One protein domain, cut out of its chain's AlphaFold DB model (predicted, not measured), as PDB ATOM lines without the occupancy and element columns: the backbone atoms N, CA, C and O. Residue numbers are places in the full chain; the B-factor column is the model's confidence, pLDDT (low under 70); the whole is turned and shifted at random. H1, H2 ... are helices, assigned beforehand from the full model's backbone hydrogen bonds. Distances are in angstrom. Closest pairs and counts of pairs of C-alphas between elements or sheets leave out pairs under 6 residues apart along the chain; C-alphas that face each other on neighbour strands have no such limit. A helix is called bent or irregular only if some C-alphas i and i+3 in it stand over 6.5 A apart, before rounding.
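AT A GLANCE: This is residues 28 to 53 and 81 to 171 of the 171 residues of the protein "Leptin" of Anguilla anguilla (UniProt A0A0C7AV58). Four helices, H1, H2, H3 and H5, form a bundle in which the three long ones, H1, H3 and H5, have the short H2 between H3 and H5, on the side away from H1. H4, short, lies outside the bundle beyond H2, at the end of the long link from H3. The printed part has 117 residues with five named helices, H1 to H5 in chain order, and no named strand: all helix. It is compact, with a radius of gyration of the C-alphas of 14.6 A and spans of 43 by 31 by 19 A.

HOW THE PARTS SIT: H1, residues 28 to 50, touches H3, residues 96 to 118, at a shallow tilt of 19 degrees, opposite ways; their closest C-alphas, Ala 40 and Ile 101, are 5.7 A apart. H1 also touches H5, residues 140 to 163, opposite ways at 37 degrees, only just steep; the closest C-alphas are Lys 34 and Ile 162, 5.5 A. H2, residues 81 to 92, and H3 form a helical hairpin, with C-alphas 90 and 102 closest at 6.1 A. Residues 86 to 90 of H2 touch H5; C-alphas 86 and 154 are closest at 7.2 A. H4, residues 130 to 138, is close to H2 but not clearly touching, with C-alphas 92 and 136 closest at 6.9 A; it is apart from H1. Every O i to N i+4 pair is within hydrogen-bond range in H1, H2 and H4; H3 has 17 of 19 and H5 18 of 20.

IN THESE COORDINATES: H1 begins at C-alpha 28, (150.624, 135.450, 205.494), and is 33.2 A long. H2 is 17.1 A, H3 34.9 A, H4 12.0 A and H5 33.7 A long. H5 ends at C-alpha 163, (164.209, 134.721, 213.913), and has a kink of 35 degrees near residue 147. H3 and H5 are irregular: C-alphas 97 and 100 are 7.1 A apart, and 141 and 144 8.3 A.

THE WHOLE: The C-alphas farthest apart are those of Gln 52 and Ser 120, 43.6 A. Residues 54 to 80 are not printed; C-alphas 53 and 81 are 26.4 A apart across the cut. H3 to H4 is a long link of 11 residues. Residues 53 and 127 to 128 have pLDDT under 70.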
ATOM      1  N   LYS A  28     150.203 135.431 206.900       93.69
ATOM      2  CA  LYS A  28     150.624 135.450 205.494       93.69
ATOM      3  C   LYS A  28     151.669 136.540 205.261       93.69
ATOM      4  O   LYS A  28     152.642 136.310 204.550       93.69
ATOM      5  N   MET A  29     151.489 137.707 205.873       94.62
ATOM      6  CA  MET A  29     152.446 138.801 205.747       94.62
ATOM      7  C   MET A  29     153.759 138.516 206.469       94.62
ATOM      8  O   MET A  29     154.811 138.740 205.883       94.62
ATOM      9  N   LYS A  30     153.731 137.910 207.659       94.00
ATOM     10  CA  LYS A  30     154.949 137.411 208.321       94.00
ATOM     11  C   LYS A  30     155.702 136.390 207.461       94.00
ATOM     12  O   LYS A  30     156.918 136.497 207.320       94.00
ATOM     13  N   ASN A  31     154.997 135.454 206.825       95.50
ATOM     14  CA  ASN A  31     155.613 134.494 205.903       95.50
ATOM     15  C   ASN A  31     156.269 135.184 204.698       95.50
ATOM     16  O   ASN A  31     157.354 134.785 204.282       95.50
ATOM     17  N   ASN A  32     155.654 136.247 204.174       96.62
ATOM     18  CA  ASN A  32     156.263 137.058 203.122       96.62
ATOM     19  C   ASN A  32     157.522 137.786 203.619       96.62
ATOM     20  O   ASN A  32     158.509 137.817 202.887       96.62
ATOM     21  N   VAL A  33     157.528 138.318 204.853       96.56
ATOM     22  CA  VAL A  33     158.744 138.897 205.463       96.56
ATOM     23  C   VAL A  33     159.851 137.851 205.529       96.56
ATOM     24  O   VAL A  33     160.972 138.131 205.117       96.56
ATOM     25  N   LYS A  34     159.540 136.635 205.998       97.69
ATOM     26  CA  LYS A  34     160.508 135.535 206.070       97.69
ATOM     27  C   LYS A  34     161.090 135.205 204.696       97.69
ATOM     28  O   LYS A  34     162.301 135.251 204.525       97.69
ATOM     29  N   MET A  35     160.229 134.940 203.715       97.88
ATOM     30  CA  MET A  35     160.636 134.570 202.357       97.88
ATOM     31  C   MET A  35     161.500 135.653 201.699       97.88
ATOM     32  O   MET A  35     162.543 135.357 201.110       97.88
ATOM     33  N   LEU A  36     161.079 136.916 201.791       97.75
ATOM     34  CA  LEU A  36     161.798 138.024 201.171       97.75
ATOM     35  C   LEU A  36     163.108 138.328 201.908       97.75
ATOM     36  O   LEU A  36     164.118 138.603 201.267       97.75
ATOM     37  N   GLY A  37     163.122 138.199 203.238       98.00
ATOM     38  CA  GLY A  37     164.330 138.313 204.052       98.00
ATOM     39  C   GLY A  37     165.361 137.227 203.733       98.00
ATOM     40  O   GLY A  37     166.529 137.543 203.526       98.00
ATOM     41  N   GLU A  38     164.942 135.965 203.616       98.25
ATOM     42  CA  GLU A  38     165.807 134.851 203.193       98.25
ATOM     43  C   GLU A  38     166.351 135.071 201.774       98.25
ATOM     44  O   GLU A  38     167.535 134.855 201.511       98.25
ATOM     45  N   THR A  39     165.515 135.580 200.867       97.94
ATOM     46  CA  THR A  39     165.936 135.928 199.503       97.94
ATOM     47  C   THR A  39     166.998 137.034 199.508       97.94
ATOM     48  O   THR A  39     168.020 136.913 198.825       97.94
ATOM     49  N   ALA A  40     166.794 138.086 200.304       97.56
ATOM     50  CA  ALA A  40     167.757 139.170 200.460       97.56
ATOM     51  C   ALA A  40     169.088 138.663 201.035       97.56
ATOM     52  O   ALA A  40     170.144 139.013 200.514       97.56
ATOM     53  N   LEU A  41     169.052 137.783 202.044       97.25
ATOM     54  CA  LEU A  41     170.245 137.152 202.623       97.25
ATOM     55  C   LEU A  41     171.066 136.388 201.576       97.25
ATOM     56  O   LEU A  41     172.280 136.571 201.496       97.25
ATOM     57  N   ILE A  42     170.414 135.588 200.726       96.25
ATOM     58  CA  ILE A  42     171.088 134.848 199.646       96.25
ATOM     59  C   ILE A  42     171.758 135.813 198.658       96.25
ATOM     60  O   ILE A  42     172.896 135.588 198.237       96.25
ATOM     61  N   ARG A  43     171.077 136.904 198.287       94.88
ATOM     62  CA  ARG A  43     171.626 137.912 197.365       94.88
ATOM     63  C   ARG A  43     172.784 138.696 197.975       94.88
ATOM     64  O   ARG A  43     173.763 138.933 197.274       94.88
ATOM     65  N   ILE A  44     172.700 139.043 199.260       94.06
ATOM     66  CA  ILE A  44     173.802 139.658 200.008       94.06
ATOM     67  C   ILE A  44     175.012 138.728 199.992       94.06
ATOM     68  O   ILE A  44     176.096 139.149 199.605       94.06
ATOM     69  N   GLN A  45     174.830 137.449 200.327       92.69
ATOM     70  CA  GLN A  45     175.932 136.494 200.343       92.69
ATOM     71  C   GLN A  45     176.562 136.307 198.958       92.69
ATOM     72  O   GLN A  45     177.787 136.278 198.837       92.69
ATOM     73  N   LYS A  46     175.743 136.230 197.903       91.75
ATOM     74  CA  LYS A  46     176.229 136.184 196.518       91.75
ATOM     75  C   LYS A  46     177.075 137.415 196.179       91.75
ATOM     76  O   LYS A  46     178.184 137.255 195.680       91.75
ATOM     77  N   PHE A  47     176.582 138.611 196.496       89.75
ATOM     78  CA  PHE A  47     177.305 139.861 196.271       89.75
ATOM     79  C   PHE A  47     178.638 139.887 197.033       89.75
ATOM     80  O   PHE A  47     179.689 140.126 196.450       89.75
ATOM     81  N   THR A  48     178.628 139.570 198.329       87.44
ATOM     82  CA  THR A  48     179.840 139.555 199.160       87.44
ATOM     83  C   THR A  48     180.905 138.597 198.613       87.44
ATOM     84  O   THR A  48     182.087 138.942 198.595       87.44
ATOM     85  N   ASN A  49     180.492 137.427 198.110       86.69
ATOM     86  CA  ASN A  49     181.392 136.450 197.495       86.69
ATOM     87  C   ASN A  49     181.989 136.950 196.167       86.69
ATOM     88  O   ASN A  49     183.180 136.760 195.927       86.69
ATOM     89  N   GLU A  50     181.182 137.588 195.313       85.88
ATOM     90  CA  GLU A  50     181.628 138.126 194.018       85.88
ATOM     91  C   GLU A  50     182.683 139.229 194.181       85.88
ATOM     92  O   GLU A  50     183.644 139.283 193.416       85.88
ATOM     93  N   PHE A  51     182.545 140.074 195.206       78.69
ATOM     94  CA  PHE A  51     183.431 141.217 195.439       78.69
ATOM     95  C   PHE A  51     184.594 140.931 196.408       78.69
ATOM     96  O   PHE A  51     185.332 141.857 196.743       78.69
ATOM     97  N   GLN A  52     184.776 139.673 196.842       71.81
ATOM     98  CA  GLN A  52     185.848 139.227 197.757       71.81
ATOM     99  C   GLN A  52     186.054 140.170 198.948       71.81
ATOM    100  O   GLN A  52     187.166 140.591 199.274       71.81
ATOM    101  N   ILE A  53     184.950 140.557 199.576       66.50
ATOM    102  CA  ILE A  53     184.977 141.629 200.555       66.50
ATOM    103  C   ILE A  53     185.672 141.153 201.844       66.50
ATOM    104  O   ILE A  53     185.350 140.096 202.385       66.50
ATOM    105  N   GLU A  81     162.268 151.899 210.600       91.12
ATOM    106  CA  GLU A  81     163.334 152.907 210.676       91.12
ATOM    107  C   GLU A  81     164.667 152.345 210.158       91.12
ATOM    108  O   GLU A  81     165.300 152.951 209.297       91.12
ATOM    109  N   ASN A  82     165.049 151.141 210.593       92.56
ATOM    110  CA  ASN A  82     166.284 150.500 210.138       92.56
ATOM    111  C   ASN A  82     166.249 150.153 208.643       92.56
ATOM    112  O   ASN A  82     167.213 150.441 207.932       92.56
ATOM    113  N   LEU A  83     165.144 149.583 208.142       94.75
ATOM    114  CA  LEU A  83     164.978 149.282 206.712       94.75
ATOM    115  C   LEU A  83     165.053 150.547 205.846       94.75
ATOM    116  O   LEU A  83     165.714 150.519 204.810       94.75
ATOM    117  N   ASN A  84     164.447 151.657 206.280       93.06
ATOM    118  CA  ASN A  84     164.552 152.945 205.589       93.06
ATOM    119  C   ASN A  84     166.007 153.427 205.509       93.06
ATOM    120  O   ASN A  84     166.459 153.846 204.443       93.06
ATOM    121  N   THR A  85     166.763 153.338 206.606       92.56
ATOM    122  CA  THR A  85     168.174 153.741 206.607       92.56
ATOM    123  C   THR A  85     169.013 152.847 205.692       92.56
ATOM    124  O   THR A  85     169.791 153.356 204.885       92.56
ATOM    125  N   PHE A  86     168.822 151.523 205.734       94.50
ATOM    126  CA  PHE A  86     169.493 150.609 204.801       94.50
ATOM    127  C   PHE A  86     169.133 150.909 203.344       94.50
ATOM    128  O   PHE A  86     170.021 150.950 202.496       94.50
ATOM    129  N   GLN A  87     167.858 151.172 203.046       93.75
ATOM    130  CA  GLN A  87     167.403 151.553 201.711       93.75
ATOM    131  C   GLN A  87     168.085 152.836 201.227       93.75
ATOM    132  O   GLN A  87     168.554 152.878 200.088       93.75
ATOM    133  N   LEU A  88     168.164 153.865 202.076       92.25
ATOM    134  CA  LEU A  88     168.820 155.130 201.748       92.25
ATOM    135  C   LEU A  88     170.299 154.914 201.416       92.25
ATOM    136  O   LEU A  88     170.788 155.434 200.413       92.25
ATOM    137  N   ILE A  89     171.006 154.115 202.217       92.56
ATOM    138  CA  ILE A  89     172.419 153.829 201.966       92.56
ATOM    139  C   ILE A  89     172.581 153.038 200.663       92.56
ATOM    140  O   ILE A  89     173.348 153.448 199.796       92.56
ATOM    141  N   LEU A  90     171.812 151.959 200.473       92.69
ATOM    142  CA  LEU A  90     171.839 151.136 199.256       92.69
ATOM    143  C   LEU A  90     171.489 151.933 197.991       92.69
ATOM    144  O   LEU A  90     172.000 151.624 196.920       92.69
ATOM    145  N   LEU A  91     170.636 152.956 198.094       91.31
ATOM    146  CA  LEU A  91     170.320 153.853 196.983       91.31
ATOM    147  C   LEU A  91     171.525 154.709 196.562       91.31
ATOM    148  O   LEU A  91     171.676 154.993 195.377       91.31
ATOM    149  N   ASN A  92     172.366 155.107 197.519       90.44
ATOM    150  CA  ASN A  92     173.555 155.928 197.278       90.44
ATOM    151  C   ASN A  92     174.796 155.100 196.903       90.44
ATOM    152  O   ASN A  92     175.772 155.652 196.396       90.44
ATOM    153  N   LEU A  93     174.774 153.783 197.125       87.50
ATOM    154  CA  LEU A  93     175.799 152.876 196.618       87.50
ATOM    155  C   LEU A  93     175.583 152.666 195.112       87.50
ATOM    156  O   LEU A  93     174.652 151.977 194.702       87.50
ATOM    157  N   THR A  94     176.456 153.225 194.272       81.94
ATOM    158  CA  THR A  94     176.420 153.026 192.811       81.94
ATOM    159  C   THR A  94     177.100 151.710 192.418       81.94
ATOM    160  O   THR A  94     178.069 151.701 191.665       81.94
ATOM    161  N   LEU A  95     176.626 150.598 192.984       84.31
ATOM    162  CA  LEU A  95     177.157 149.252 192.763       84.31
ATOM    163  C   LEU A  95     176.076 148.383 192.110       84.31
ATOM    164  O   LEU A  95     175.056 148.099 192.731       84.31
ATOM    165  N   ASP A  96     176.298 147.925 190.878       79.69
ATOM    166  CA  ASP A  96     175.266 147.245 190.073       79.69
ATOM    167  C   ASP A  96     174.663 146.001 190.750       79.69
ATOM    168  O   ASP A  96     173.474 145.708 190.608       79.69
ATOM    169  N   GLY A  97     175.454 145.289 191.556       76.69
ATOM    170  CA  GLY A  97     174.991 144.098 192.267       76.69
ATOM    171  C   GLY A  97     174.038 144.370 193.444       76.69
ATOM    172  O   GLY A  97     173.406 143.434 193.932       76.69
ATOM    173  N   THR A  98     173.865 145.623 193.889       85.56
ATOM    174  CA  THR A  98     172.970 145.958 195.016       85.56
ATOM    175  C   THR A  98     171.531 146.246 194.588       85.56
ATOM    176  O   THR A  98     170.650 146.328 195.445       85.56
ATOM    177  N   LEU A  99     171.242 146.348 193.282       90.69
ATOM    178  CA  LEU A  99     169.913 146.711 192.770       90.69
ATOM    179  C   LEU A  99     168.805 145.761 193.244       90.69
ATOM    180  O   LEU A  99     167.730 146.210 193.647       90.69
ATOM    181  N   GLN A 100     169.066 144.452 193.213       92.88
ATOM    182  CA  GLN A 100     168.093 143.451 193.662       92.88
ATOM    183  C   GLN A 100     167.926 143.482 195.183       92.88
ATOM    184  O   GLN A 100     166.798 143.458 195.662       92.88
ATOM    185  N   ILE A 101     169.029 143.636 195.923       95.12
ATOM    186  CA  ILE A 101     169.007 143.777 197.386       95.12
ATOM    187  C   ILE A 101     168.152 144.992 197.765       95.12
ATOM    188  O   ILE A 101     167.256 144.886 198.593       95.12
ATOM    189  N   ARG A 102     168.348 146.133 197.093       94.75
ATOM    190  CA  ARG A 102     167.534 147.341 197.288       94.75
ATOM    191  C   ARG A 102     166.047 147.075 197.054       94.75
ATOM    192  O   ARG A 102     165.228 147.549 197.834       94.75
ATOM    193  N   SER A 103     165.700 146.328 196.008       95.44
ATOM    194  CA  SER A 103     164.307 145.957 195.732       95.44
ATOM    195  C   SER A 103     163.704 145.101 196.848       95.44
ATOM    196  O   SER A 103     162.545 145.302 197.202       95.44
ATOM    197  N   ASP A 104     164.477 144.180 197.422       97.06
ATOM    198  CA  ASP A 104     164.010 143.354 198.538       97.06
ATOM    199  C   ASP A 104     163.774 144.185 199.794       97.06
ATOM    200  O   ASP A 104     162.769 143.997 200.475       97.06
ATOM    201  N   ILE A 105     164.662 145.142 200.080       97.19
ATOM    202  CA  ILE A 105     164.505 146.051 201.222       97.19
ATOM    203  C   ILE A 105     163.253 146.918 201.072       97.19
ATOM    204  O   ILE A 105     162.519 147.081 202.044       97.19
ATOM    205  N   VAL A 106     162.959 147.409 199.863       96.56
ATOM    206  CA  VAL A 106     161.700 148.122 199.581       96.56
ATOM    207  C   VAL A 106     160.493 147.221 199.840       96.56
ATOM    208  O   VAL A 106     159.585 147.614 200.567       96.56
ATOM    209  N   GLY A 107     160.502 145.989 199.323       97.69
ATOM    210  CA  GLY A 107     159.394 145.058 199.545       97.69
ATOM    211  C   GLY A 107     159.212 144.685 201.022       97.69
ATOM    212  O   GLY A 107     158.085 144.587 201.503       97.69
ATOM    213  N   LEU A 108     160.305 144.527 201.774       97.75
ATOM    214  CA  LEU A 108     160.251 144.307 203.220       97.75
ATOM    215  C   LEU A 108     159.633 145.508 203.938       97.75
ATOM    216  O   LEU A 108     158.788 145.322 204.813       97.75
ATOM    217  N   LEU A 109     160.015 146.725 203.553       95.81
ATOM    218  CA  LEU A 109     159.473 147.951 204.123       95.81
ATOM    219  C   LEU A 109     157.959 148.066 203.877       95.81
ATOM    220  O   LEU A 109     157.218 148.388 204.806       95.81
ATOM    221  N   ASP A 110     157.485 147.729 202.675       95.88
ATOM    222  CA  ASP A 110     156.056 147.721 202.341       95.88
ATOM    223  C   ASP A 110     155.267 146.745 203.225       95.88
ATOM    224  O   ASP A 110     154.210 147.090 203.766       95.88
ATOM    225  N   ILE A 111     155.798 145.536 203.436       95.81
ATOM    226  CA  ILE A 111     155.157 144.536 204.297       95.81
ATOM    227  C   ILE A 111     155.165 144.995 205.764       95.81
ATOM    228  O   ILE A 111     154.165 144.836 206.466       95.81
ATOM    229  N   VAL A 112     156.257 145.598 206.242       94.62
ATOM    230  CA  VAL A 112     156.358 146.117 207.617       94.62
ATOM    231  C   VAL A 112     155.391 147.279 207.847       94.62
ATOM    232  O   VAL A 112     154.711 147.308 208.874       94.62
ATOM    233  N   HIS A 113     155.259 148.204 206.892       93.62
ATOM    234  CA  HIS A 113     154.255 149.266 206.954       93.62
ATOM    235  C   HIS A 113     152.834 148.705 206.982       93.62
ATOM    236  O   HIS A 113     152.003 149.174 207.762       93.62
ATOM    237  N   TRP A 114     152.561 147.667 206.189       93.44
ATOM    238  CA  TRP A 114     151.276 146.980 206.228       93.44
ATOM    239  C   TRP A 114     151.010 146.353 207.608       93.44
ATOM    240  O   TRP A 114     149.939 146.558 208.185       93.44
ATOM    241  N   LEU A 115     151.992 145.648 208.183       93.00
ATOM    242  CA  LEU A 115     151.880 145.028 209.512       93.00
ATOM    243  C   LEU A 115     151.629 146.076 210.600       93.00
ATOM    244  O   LEU A 115     150.796 145.876 211.489       93.00
ATOM    245  N   ALA A 116     152.291 147.223 210.500       91.56
ATOM    246  CA  ALA A 116     152.104 148.345 211.401       91.56
ATOM    247  C   ALA A 116     150.709 148.957 211.296       91.56
ATOM    248  O   ALA A 116     150.042 149.117 212.318       91.56
ATOM    249  N   ALA A 117     150.229 149.212 210.077       90.50
ATOM    250  CA  ALA A 117     148.873 149.693 209.846       90.50
ATOM    251  C   ALA A 117     147.828 148.713 210.404       90.50
ATOM    252  O   ALA A 117     146.897 149.133 211.088       90.50
ATOM    253  N   SER A 118     148.025 147.402 210.205       90.00
ATOM    254  CA  SER A 118     147.144 146.359 210.754       90.00
ATOM    255  C   SER A 118     147.139 146.303 212.290       90.00
ATOM    256  O   SER A 118     146.178 145.829 212.892       90.00
ATOM    257  N   SER A 119     148.194 146.823 212.925       87.56
ATOM    258  CA  SER A 119     148.371 146.863 214.380       87.56
ATOM    259  C   SER A 119     148.060 148.234 214.994       87.56
ATOM    260  O   SER A 119     148.381 148.449 216.164       87.56
ATOM    261  N   SER A 120     147.471 149.164 214.227       88.12
ATOM    262  CA  SER A 120     147.236 150.564 214.621       88.12
ATOM    263  C   SER A 120     148.503 151.278 215.100       88.12
ATOM    264  O   SER A 120     148.471 152.082 216.032       88.12
ATOM    265  N   CYS A 121     149.630 150.959 214.470       86.62
ATOM    266  CA  CYS A 121     150.932 151.470 214.843       86.62
ATOM    267  C   CYS A 121     151.276 152.734 214.038       86.62
ATOM    268  O   CYS A 121     151.456 152.632 212.820       86.62
ATOM    269  N   PRO A 122     151.369 153.926 214.664       83.44
ATOM    270  CA  PRO A 122     151.752 155.134 213.952       83.44
ATOM    271  C   PRO A 122     153.217 155.042 213.527       83.44
ATOM    272  O   PRO A 122     154.129 155.008 214.351       83.44
ATOM    273  N   MET A 123     153.439 155.023 212.218       84.56
ATOM    274  CA  MET A 123     154.779 155.063 211.653       84.56
ATOM    275  C   MET A 123     155.249 156.504 211.530       84.56
ATOM    276  O   MET A 123     154.564 157.353 210.956       84.56
ATOM    277  N   LYS A 124     156.431 156.786 212.078       79.56
ATOM    278  CA  LYS A 124     157.087 158.072 211.864       79.56
ATOM    279  C   LYS A 124     157.525 158.154 210.411       79.56
ATOM    280  O   LYS A 124     158.014 157.180 209.840       79.56
ATOM    281  N   LYS A 125     157.367 159.336 209.816       76.94
ATOM    282  CA  LYS A 125     157.980 159.613 208.519       76.94
ATOM    283  C   LYS A 125     159.502 159.484 208.677       76.94
ATOM    284  O   LYS A 125     160.011 159.962 209.694       76.94
ATOM    285  N   PRO A 126     160.216 158.881 207.709       72.31
ATOM    286  CA  PRO A 126     161.668 158.823 207.755       72.31
ATOM    287  C   PRO A 126     162.222 160.234 207.952       72.31
ATOM    288  O   PRO A 126     161.871 161.151 207.200       72.31
ATOM    289  N   ALA A 127     163.032 160.424 208.990       67.31
ATOM    290  CA  ALA A 127     163.780 161.658 209.133       67.31
ATOM    291  C   ALA A 127     164.838 161.687 208.023       67.31
ATOM    292  O   ALA A 127     165.525 160.691 207.796       67.31
ATOM    293  N   SER A 128     164.954 162.813 207.318       66.75
ATOM    294  CA  SER A 128     166.122 163.045 206.466       66.75
ATOM    295  C   SER A 128     167.319 163.203 207.395       66.75
ATOM    296  O   SER A 128     167.424 164.199 208.114       66.75
ATOM    297  N   ASP A 129     168.182 162.194 207.427       76.12
ATOM    298  CA  ASP A 129     169.456 162.291 208.121       76.12
ATOM    299  C   ASP A 129     170.471 162.967 207.192       76.12
ATOM    300  O   ASP A 129     171.210 162.328 206.436       76.12
ATOM    301  N   GLY A 130     170.487 164.302 207.239       85.19
ATOM    302  CA  GLY A 130     171.432 165.108 206.470       85.19
ATOM    303  C   GLY A 130     172.898 164.774 206.774       85.19
ATOM    304  O   GLY A 130     173.756 164.979 205.912       85.19
ATOM    305  N   HIS A 131     173.201 164.220 207.956       88.44
ATOM    306  CA  HIS A 131     174.554 163.797 208.310       88.44
ATOM    307  C   HIS A 131     174.922 162.523 207.550       88.44
ATOM    308  O   HIS A 131     175.991 162.472 206.941       88.44
ATOM    309  N   LEU A 132     174.021 161.536 207.506       89.31
ATOM    310  CA  LEU A 132     174.211 160.311 206.729       89.31
ATOM    311  C   LEU A 132     174.362 160.601 205.230       89.31
ATOM    312  O   LEU A 132     175.286 160.097 204.595       89.31
ATOM    313  N   GLU A 133     173.514 161.453 204.651       89.44
ATOM    314  CA  GLU A 133     173.641 161.822 203.234       89.44
ATOM    315  C   GLU A 133     174.968 162.533 202.934       89.44
ATOM    316  O   GLU A 133     175.617 162.253 201.922       89.44
ATOM    317  N   THR A 134     175.391 163.445 203.813       91.06
ATOM    318  CA  THR A 134     176.674 164.151 203.682       91.06
ATOM    319  C   THR A 134     177.846 163.181 203.789       91.06
ATOM    320  O   THR A 134     178.785 163.255 202.994       91.06
ATOM    321  N   PHE A 135     177.776 162.232 204.723       90.88
ATOM    322  CA  PHE A 135     178.756 161.166 204.878       90.88
ATOM    323  C   PHE A 135     178.875 160.316 203.607       90.88
ATOM    324  O   PHE A 135     179.987 160.129 203.112       90.88
ATOM    325  N   LEU A 136     177.755 159.861 203.038       91.00
ATOM    326  CA  LEU A 136     177.745 159.040 201.823       91.00
ATOM    327  C   LEU A 136     178.334 159.796 200.624       91.00
ATOM    328  O   LEU A 136     179.165 159.248 199.904       91.00
ATOM    329  N   LYS A 137     177.978 161.076 200.455       90.25
ATOM    330  CA  LYS A 137     178.518 161.937 199.385       90.25
ATOM    331  C   LYS A 137     180.019 162.188 199.537       90.25
ATOM    332  O   LYS A 137     180.754 162.129 198.555       90.25
ATOM    333  N   THR A 138     180.480 162.448 200.758       90.94
ATOM    334  CA  THR A 138     181.900 162.726 201.041       90.94
ATOM    335  C   THR A 138     182.768 161.482 200.840       90.94
ATOM    336  O   THR A 138     183.915 161.584 200.416       90.94
ATOM    337  N   ASN A 139     182.209 160.297 201.093       90.12
ATOM    338  CA  ASN A 139     182.931 159.028 201.052       90.12
ATOM    339  C   ASN A 139     182.630 158.183 199.804       90.12
ATOM    340  O   ASN A 139     182.871 156.977 199.803       90.12
ATOM    341  N   MET A 140     182.169 158.809 198.716       88.56
ATOM    342  CA  MET A 140     181.934 158.148 197.424       88.56
ATOM    343  C   MET A 140     183.117 157.296 196.915       88.56
ATOM    344  O   MET A 140     182.867 156.212 196.390       88.56
ATOM    345  N   PRO A 141     184.400 157.682 197.092       89.12
ATOM    346  CA  PRO A 141     185.521 156.822 196.692       89.12
ATOM    347  C   PRO A 141     185.609 155.493 197.464       89.12
ATOM    348  O   PRO A 141     186.238 154.550 196.994       89.12
ATOM    349  N   PHE A 142     184.972 155.398 198.634       88.25
ATOM    350  CA  PHE A 142     185.023 154.246 199.538       88.25
ATOM    351  C   PHE A 142     183.745 153.395 199.496       88.25
ATOM    352  O   PHE A 142     183.424 152.690 200.454       88.25
ATOM    353  N   GLN A 143     183.001 153.434 198.388       88.19
ATOM    354  CA  GLN A 143     181.725 152.725 198.248       88.19
ATOM    355  C   GLN A 143     181.800 151.226 198.550       88.19
ATOM    356  O   GLN A 143     180.899 150.715 199.205       88.19
ATOM    357  N   LEU A 144     182.855 150.520 198.127       86.75
ATOM    358  CA  LEU A 144     183.014 149.091 198.436       86.75
ATOM    359  C   LEU A 144     183.184 148.845 199.943       86.75
ATOM    360  O   LEU A 144     182.631 147.891 200.486       86.75
ATOM    361  N   SER A 145     183.903 149.732 200.631       86.88
ATOM    362  CA  SER A 145     184.112 149.674 202.081       86.88
ATOM    363  C   SER A 145     182.818 149.928 202.845       86.88
ATOM    364  O   SER A 145     182.487 149.196 203.774       86.88
ATOM    365  N   ILE A 146     182.058 150.938 202.420       89.62
ATOM    366  CA  ILE A 146     180.743 151.244 202.984       89.62
ATOM    367  C   ILE A 146     179.787 150.081 202.715       89.62
ATOM    368  O   ILE A 146     179.139 149.604 203.643       89.62
ATOM    369  N   ALA A 147     179.742 149.574 201.480       90.12
ATOM    370  CA  ALA A 147     178.912 148.437 201.102       90.12
ATOM    371  C   ALA A 147     179.200 147.213 201.973       90.12
ATOM    372  O   ALA A 147     178.257 146.591 202.444       90.12
ATOM    373  N   ASN A 148     180.469 146.914 202.269       87.69
ATOM    374  CA  ASN A 148     180.823 145.822 203.174       87.69
ATOM    375  C   ASN A 148     180.118 145.931 204.532       87.69
ATOM    376  O   ASN A 148     179.431 145.010 204.977       87.69
ATOM    377  N   ILE A 149     180.282 147.082 205.185       90.00
ATOM    378  CA  ILE A 149     179.756 147.321 206.529       90.00
ATOM    379  C   ILE A 149     178.228 147.282 206.499       90.00
ATOM    380  O   ILE A 149     177.603 146.634 207.335       90.00
ATOM    381  N   VAL A 150     177.626 147.941 205.509       92.50
ATOM    382  CA  VAL A 150     176.173 148.016 205.334       92.50
ATOM    383  C   VAL A 150     175.576 146.633 205.114       92.50
ATOM    384  O   VAL A 150     174.607 146.286 205.779       92.50
ATOM    385  N   LEU A 151     176.148 145.839 204.208       92.94
ATOM    386  CA  LEU A 151     175.638 144.513 203.872       92.94
ATOM    387  C   LEU A 151     175.834 143.518 205.019       92.94
ATOM    388  O   LEU A 151     174.932 142.728 205.284       92.94
ATOM    389  N   THR A 152     176.949 143.609 205.752       91.12
ATOM    390  CA  THR A 152     177.186 142.805 206.961       91.12
ATOM    391  C   THR A 152     176.123 143.089 208.021       91.12
ATOM    392  O   THR A 152     175.439 142.177 208.484       91.12
ATOM    393  N   ARG A 153     175.905 144.366 208.352       93.12
ATOM    394  CA  ARG A 153     174.907 144.753 209.360       93.12
ATOM    395  C   ARG A 153     173.476 144.493 208.903       93.12
ATOM    396  O   ARG A 153     172.625 144.134 209.713       93.12
ATOM    397  N   LEU A 154     173.203 144.625 207.606       95.19
ATOM    398  CA  LEU A 154     171.916 144.257 207.028       95.19
ATOM    399  C   LEU A 154     171.666 142.752 207.158       95.19
ATOM    400  O   LEU A 154     170.571 142.347 207.533       95.19
ATOM    401  N   GLN A 155     172.674 141.918 206.904       94.88
ATOM    402  CA  GLN A 155     172.577 140.473 207.091       94.88
ATOM    403  C   GLN A 155     172.288 140.108 208.555       94.88
ATOM    404  O   GLN A 155     171.401 139.295 208.821       94.88
ATOM    405  N   GLU A 156     172.984 140.713 209.516       93.81
ATOM    406  CA  GLU A 156     172.714 140.519 210.950       93.81
ATOM    407  C   GLU A 156     171.285 140.935 211.316       93.81
ATOM    408  O   GLU A 156     170.554 140.190 211.977       93.81
ATOM    409  N   PHE A 157     170.854 142.095 210.821       95.62
ATOM    410  CA  PHE A 157     169.510 142.607 211.037       95.62
ATOM    411  C   PHE A 157     168.427 141.690 210.463       95.62
ATOM    412  O   PHE A 157     167.468 141.372 211.167       95.62
ATOM    413  N   LEU A 158     168.573 141.238 209.214       96.56
ATOM    414  CA  LEU A 158     167.608 140.357 208.554       96.56
ATOM    415  C   LEU A 158     167.503 139.011 209.271       96.56
ATOM    416  O   LEU A 158     166.393 138.563 209.552       96.56
ATOM    417  N   ASN A 159     168.636 138.403 209.636       95.44
ATOM    418  CA  ASN A 159     168.643 137.171 210.428       95.44
ATOM    419  C   ASN A 159     167.876 137.354 211.737       95.44
ATOM    420  O   ASN A 159     167.026 136.540 212.098       95.44
ATOM    421  N   LYS A 160     168.133 138.459 212.440       94.25
ATOM    422  CA  LYS A 160     167.431 138.761 213.679       94.25
ATOM    423  C   LYS A 160     165.936 138.979 213.456       94.25
ATOM    424  O   LYS A 160     165.140 138.435 214.216       94.25
ATOM    425  N   LEU A 161     165.550 139.745 212.438       94.88
ATOM    426  CA  LEU A 161     164.153 139.987 212.091       94.88
ATOM    427  C   LEU A 161     163.419 138.668 211.844       94.88
ATOM    428  O   LEU A 161     162.401 138.420 212.482       94.88
ATOM    429  N   ILE A 162     163.971 137.810 210.982       95.38
ATOM    430  CA  ILE A 162     163.391 136.511 210.615       95.38
ATOM    431  C   ILE A 162     163.216 135.618 211.848       95.38
ATOM    432  O   ILE A 162     162.149 135.039 212.047       95.38
ATOM    433  N   ASN A 163     164.232 135.556 212.712       93.38
ATOM    434  CA  ASN A 163     164.209 134.721 213.913       93.38
ATOM    435  C   ASN A 163     163.243 135.224 214.996       93.38
ATOM    436  O   ASN A 163     162.903 134.473 215.905       93.38
ATOM    437  N   ASN A 164     162.797 136.482 214.913       91.56
ATOM    438  CA  ASN A 164     161.952 137.115 215.923       91.56
ATOM    439  C   ASN A 164     160.586 137.564 215.375       91.56
ATOM    440  O   ASN A 164     159.893 138.314 216.058       91.56
ATOM    441  N   LEU A 165     160.160 137.108 214.187       91.38
ATOM    442  CA  LEU A 165     158.898 137.545 213.559       91.38
ATOM    443  C   LEU A 165     157.668 137.356 214.453       91.38
ATOM    444  O   LEU A 165     156.765 138.194 214.454       91.38
ATOM    445  N   ASP A 166     157.636 136.280 215.237       88.12
ATOM    446  CA  ASP A 166     156.526 135.998 216.152       88.12
ATOM    447  C   ASP A 166     156.576 136.792 217.450       88.12
ATOM    448  O   ASP A 166     155.552 136.965 218.108       88.12
ATOM    449  N   GLN A 167     157.749 137.324 217.777       87.38
ATOM    450  CA  GLN A 167     158.012 138.122 218.969       87.38
ATOM    451  C   GLN A 167     158.106 139.615 218.653       87.38
ATOM    452  O   GLN A 167     158.413 140.404 219.550       87.38
ATOM    453  N   LEU A 168     157.858 140.008 217.396       84.81
ATOM    454  CA  LEU A 168     157.822 141.407 217.006       84.81
ATOM    455  C   LEU A 168     156.831 142.122 217.907       84.81
ATOM    456  O   LEU A 168     155.620 141.880 217.871       84.81
ATOM    457  N   LYS A 169     157.372 143.020 218.727       79.75
ATOM    458  CA  LYS A 169     156.536 143.932 219.480       79.75
ATOM    459  C   LYS A 169     155.754 144.757 218.462       79.75
ATOM    460  O   LYS A 169     156.196 144.994 217.329       79.75
ATOM    461  N   LYS A 170     154.596 145.246 218.893       79.56
ATOM    462  CA  LYS A 170     153.964 146.386 218.224       79.56
ATOM    463  C   LYS A 170     154.940 147.587 218.278       79.56
ATOM    464  O   LYS A 170     156.108 147.439 218.656       79.56
ATOM    465  N   CYS A 171     154.500 148.778 217.892       79.19
ATOM    466  CA  CYS A 171     155.135 149.929 218.533       79.19
ATOM    467  C   CYS A 171     154.899 149.849 220.057       79.19
ATOM    468  O   CYS A 171     155.794 150.316 220.779       79.19
TER     469      CYS A 171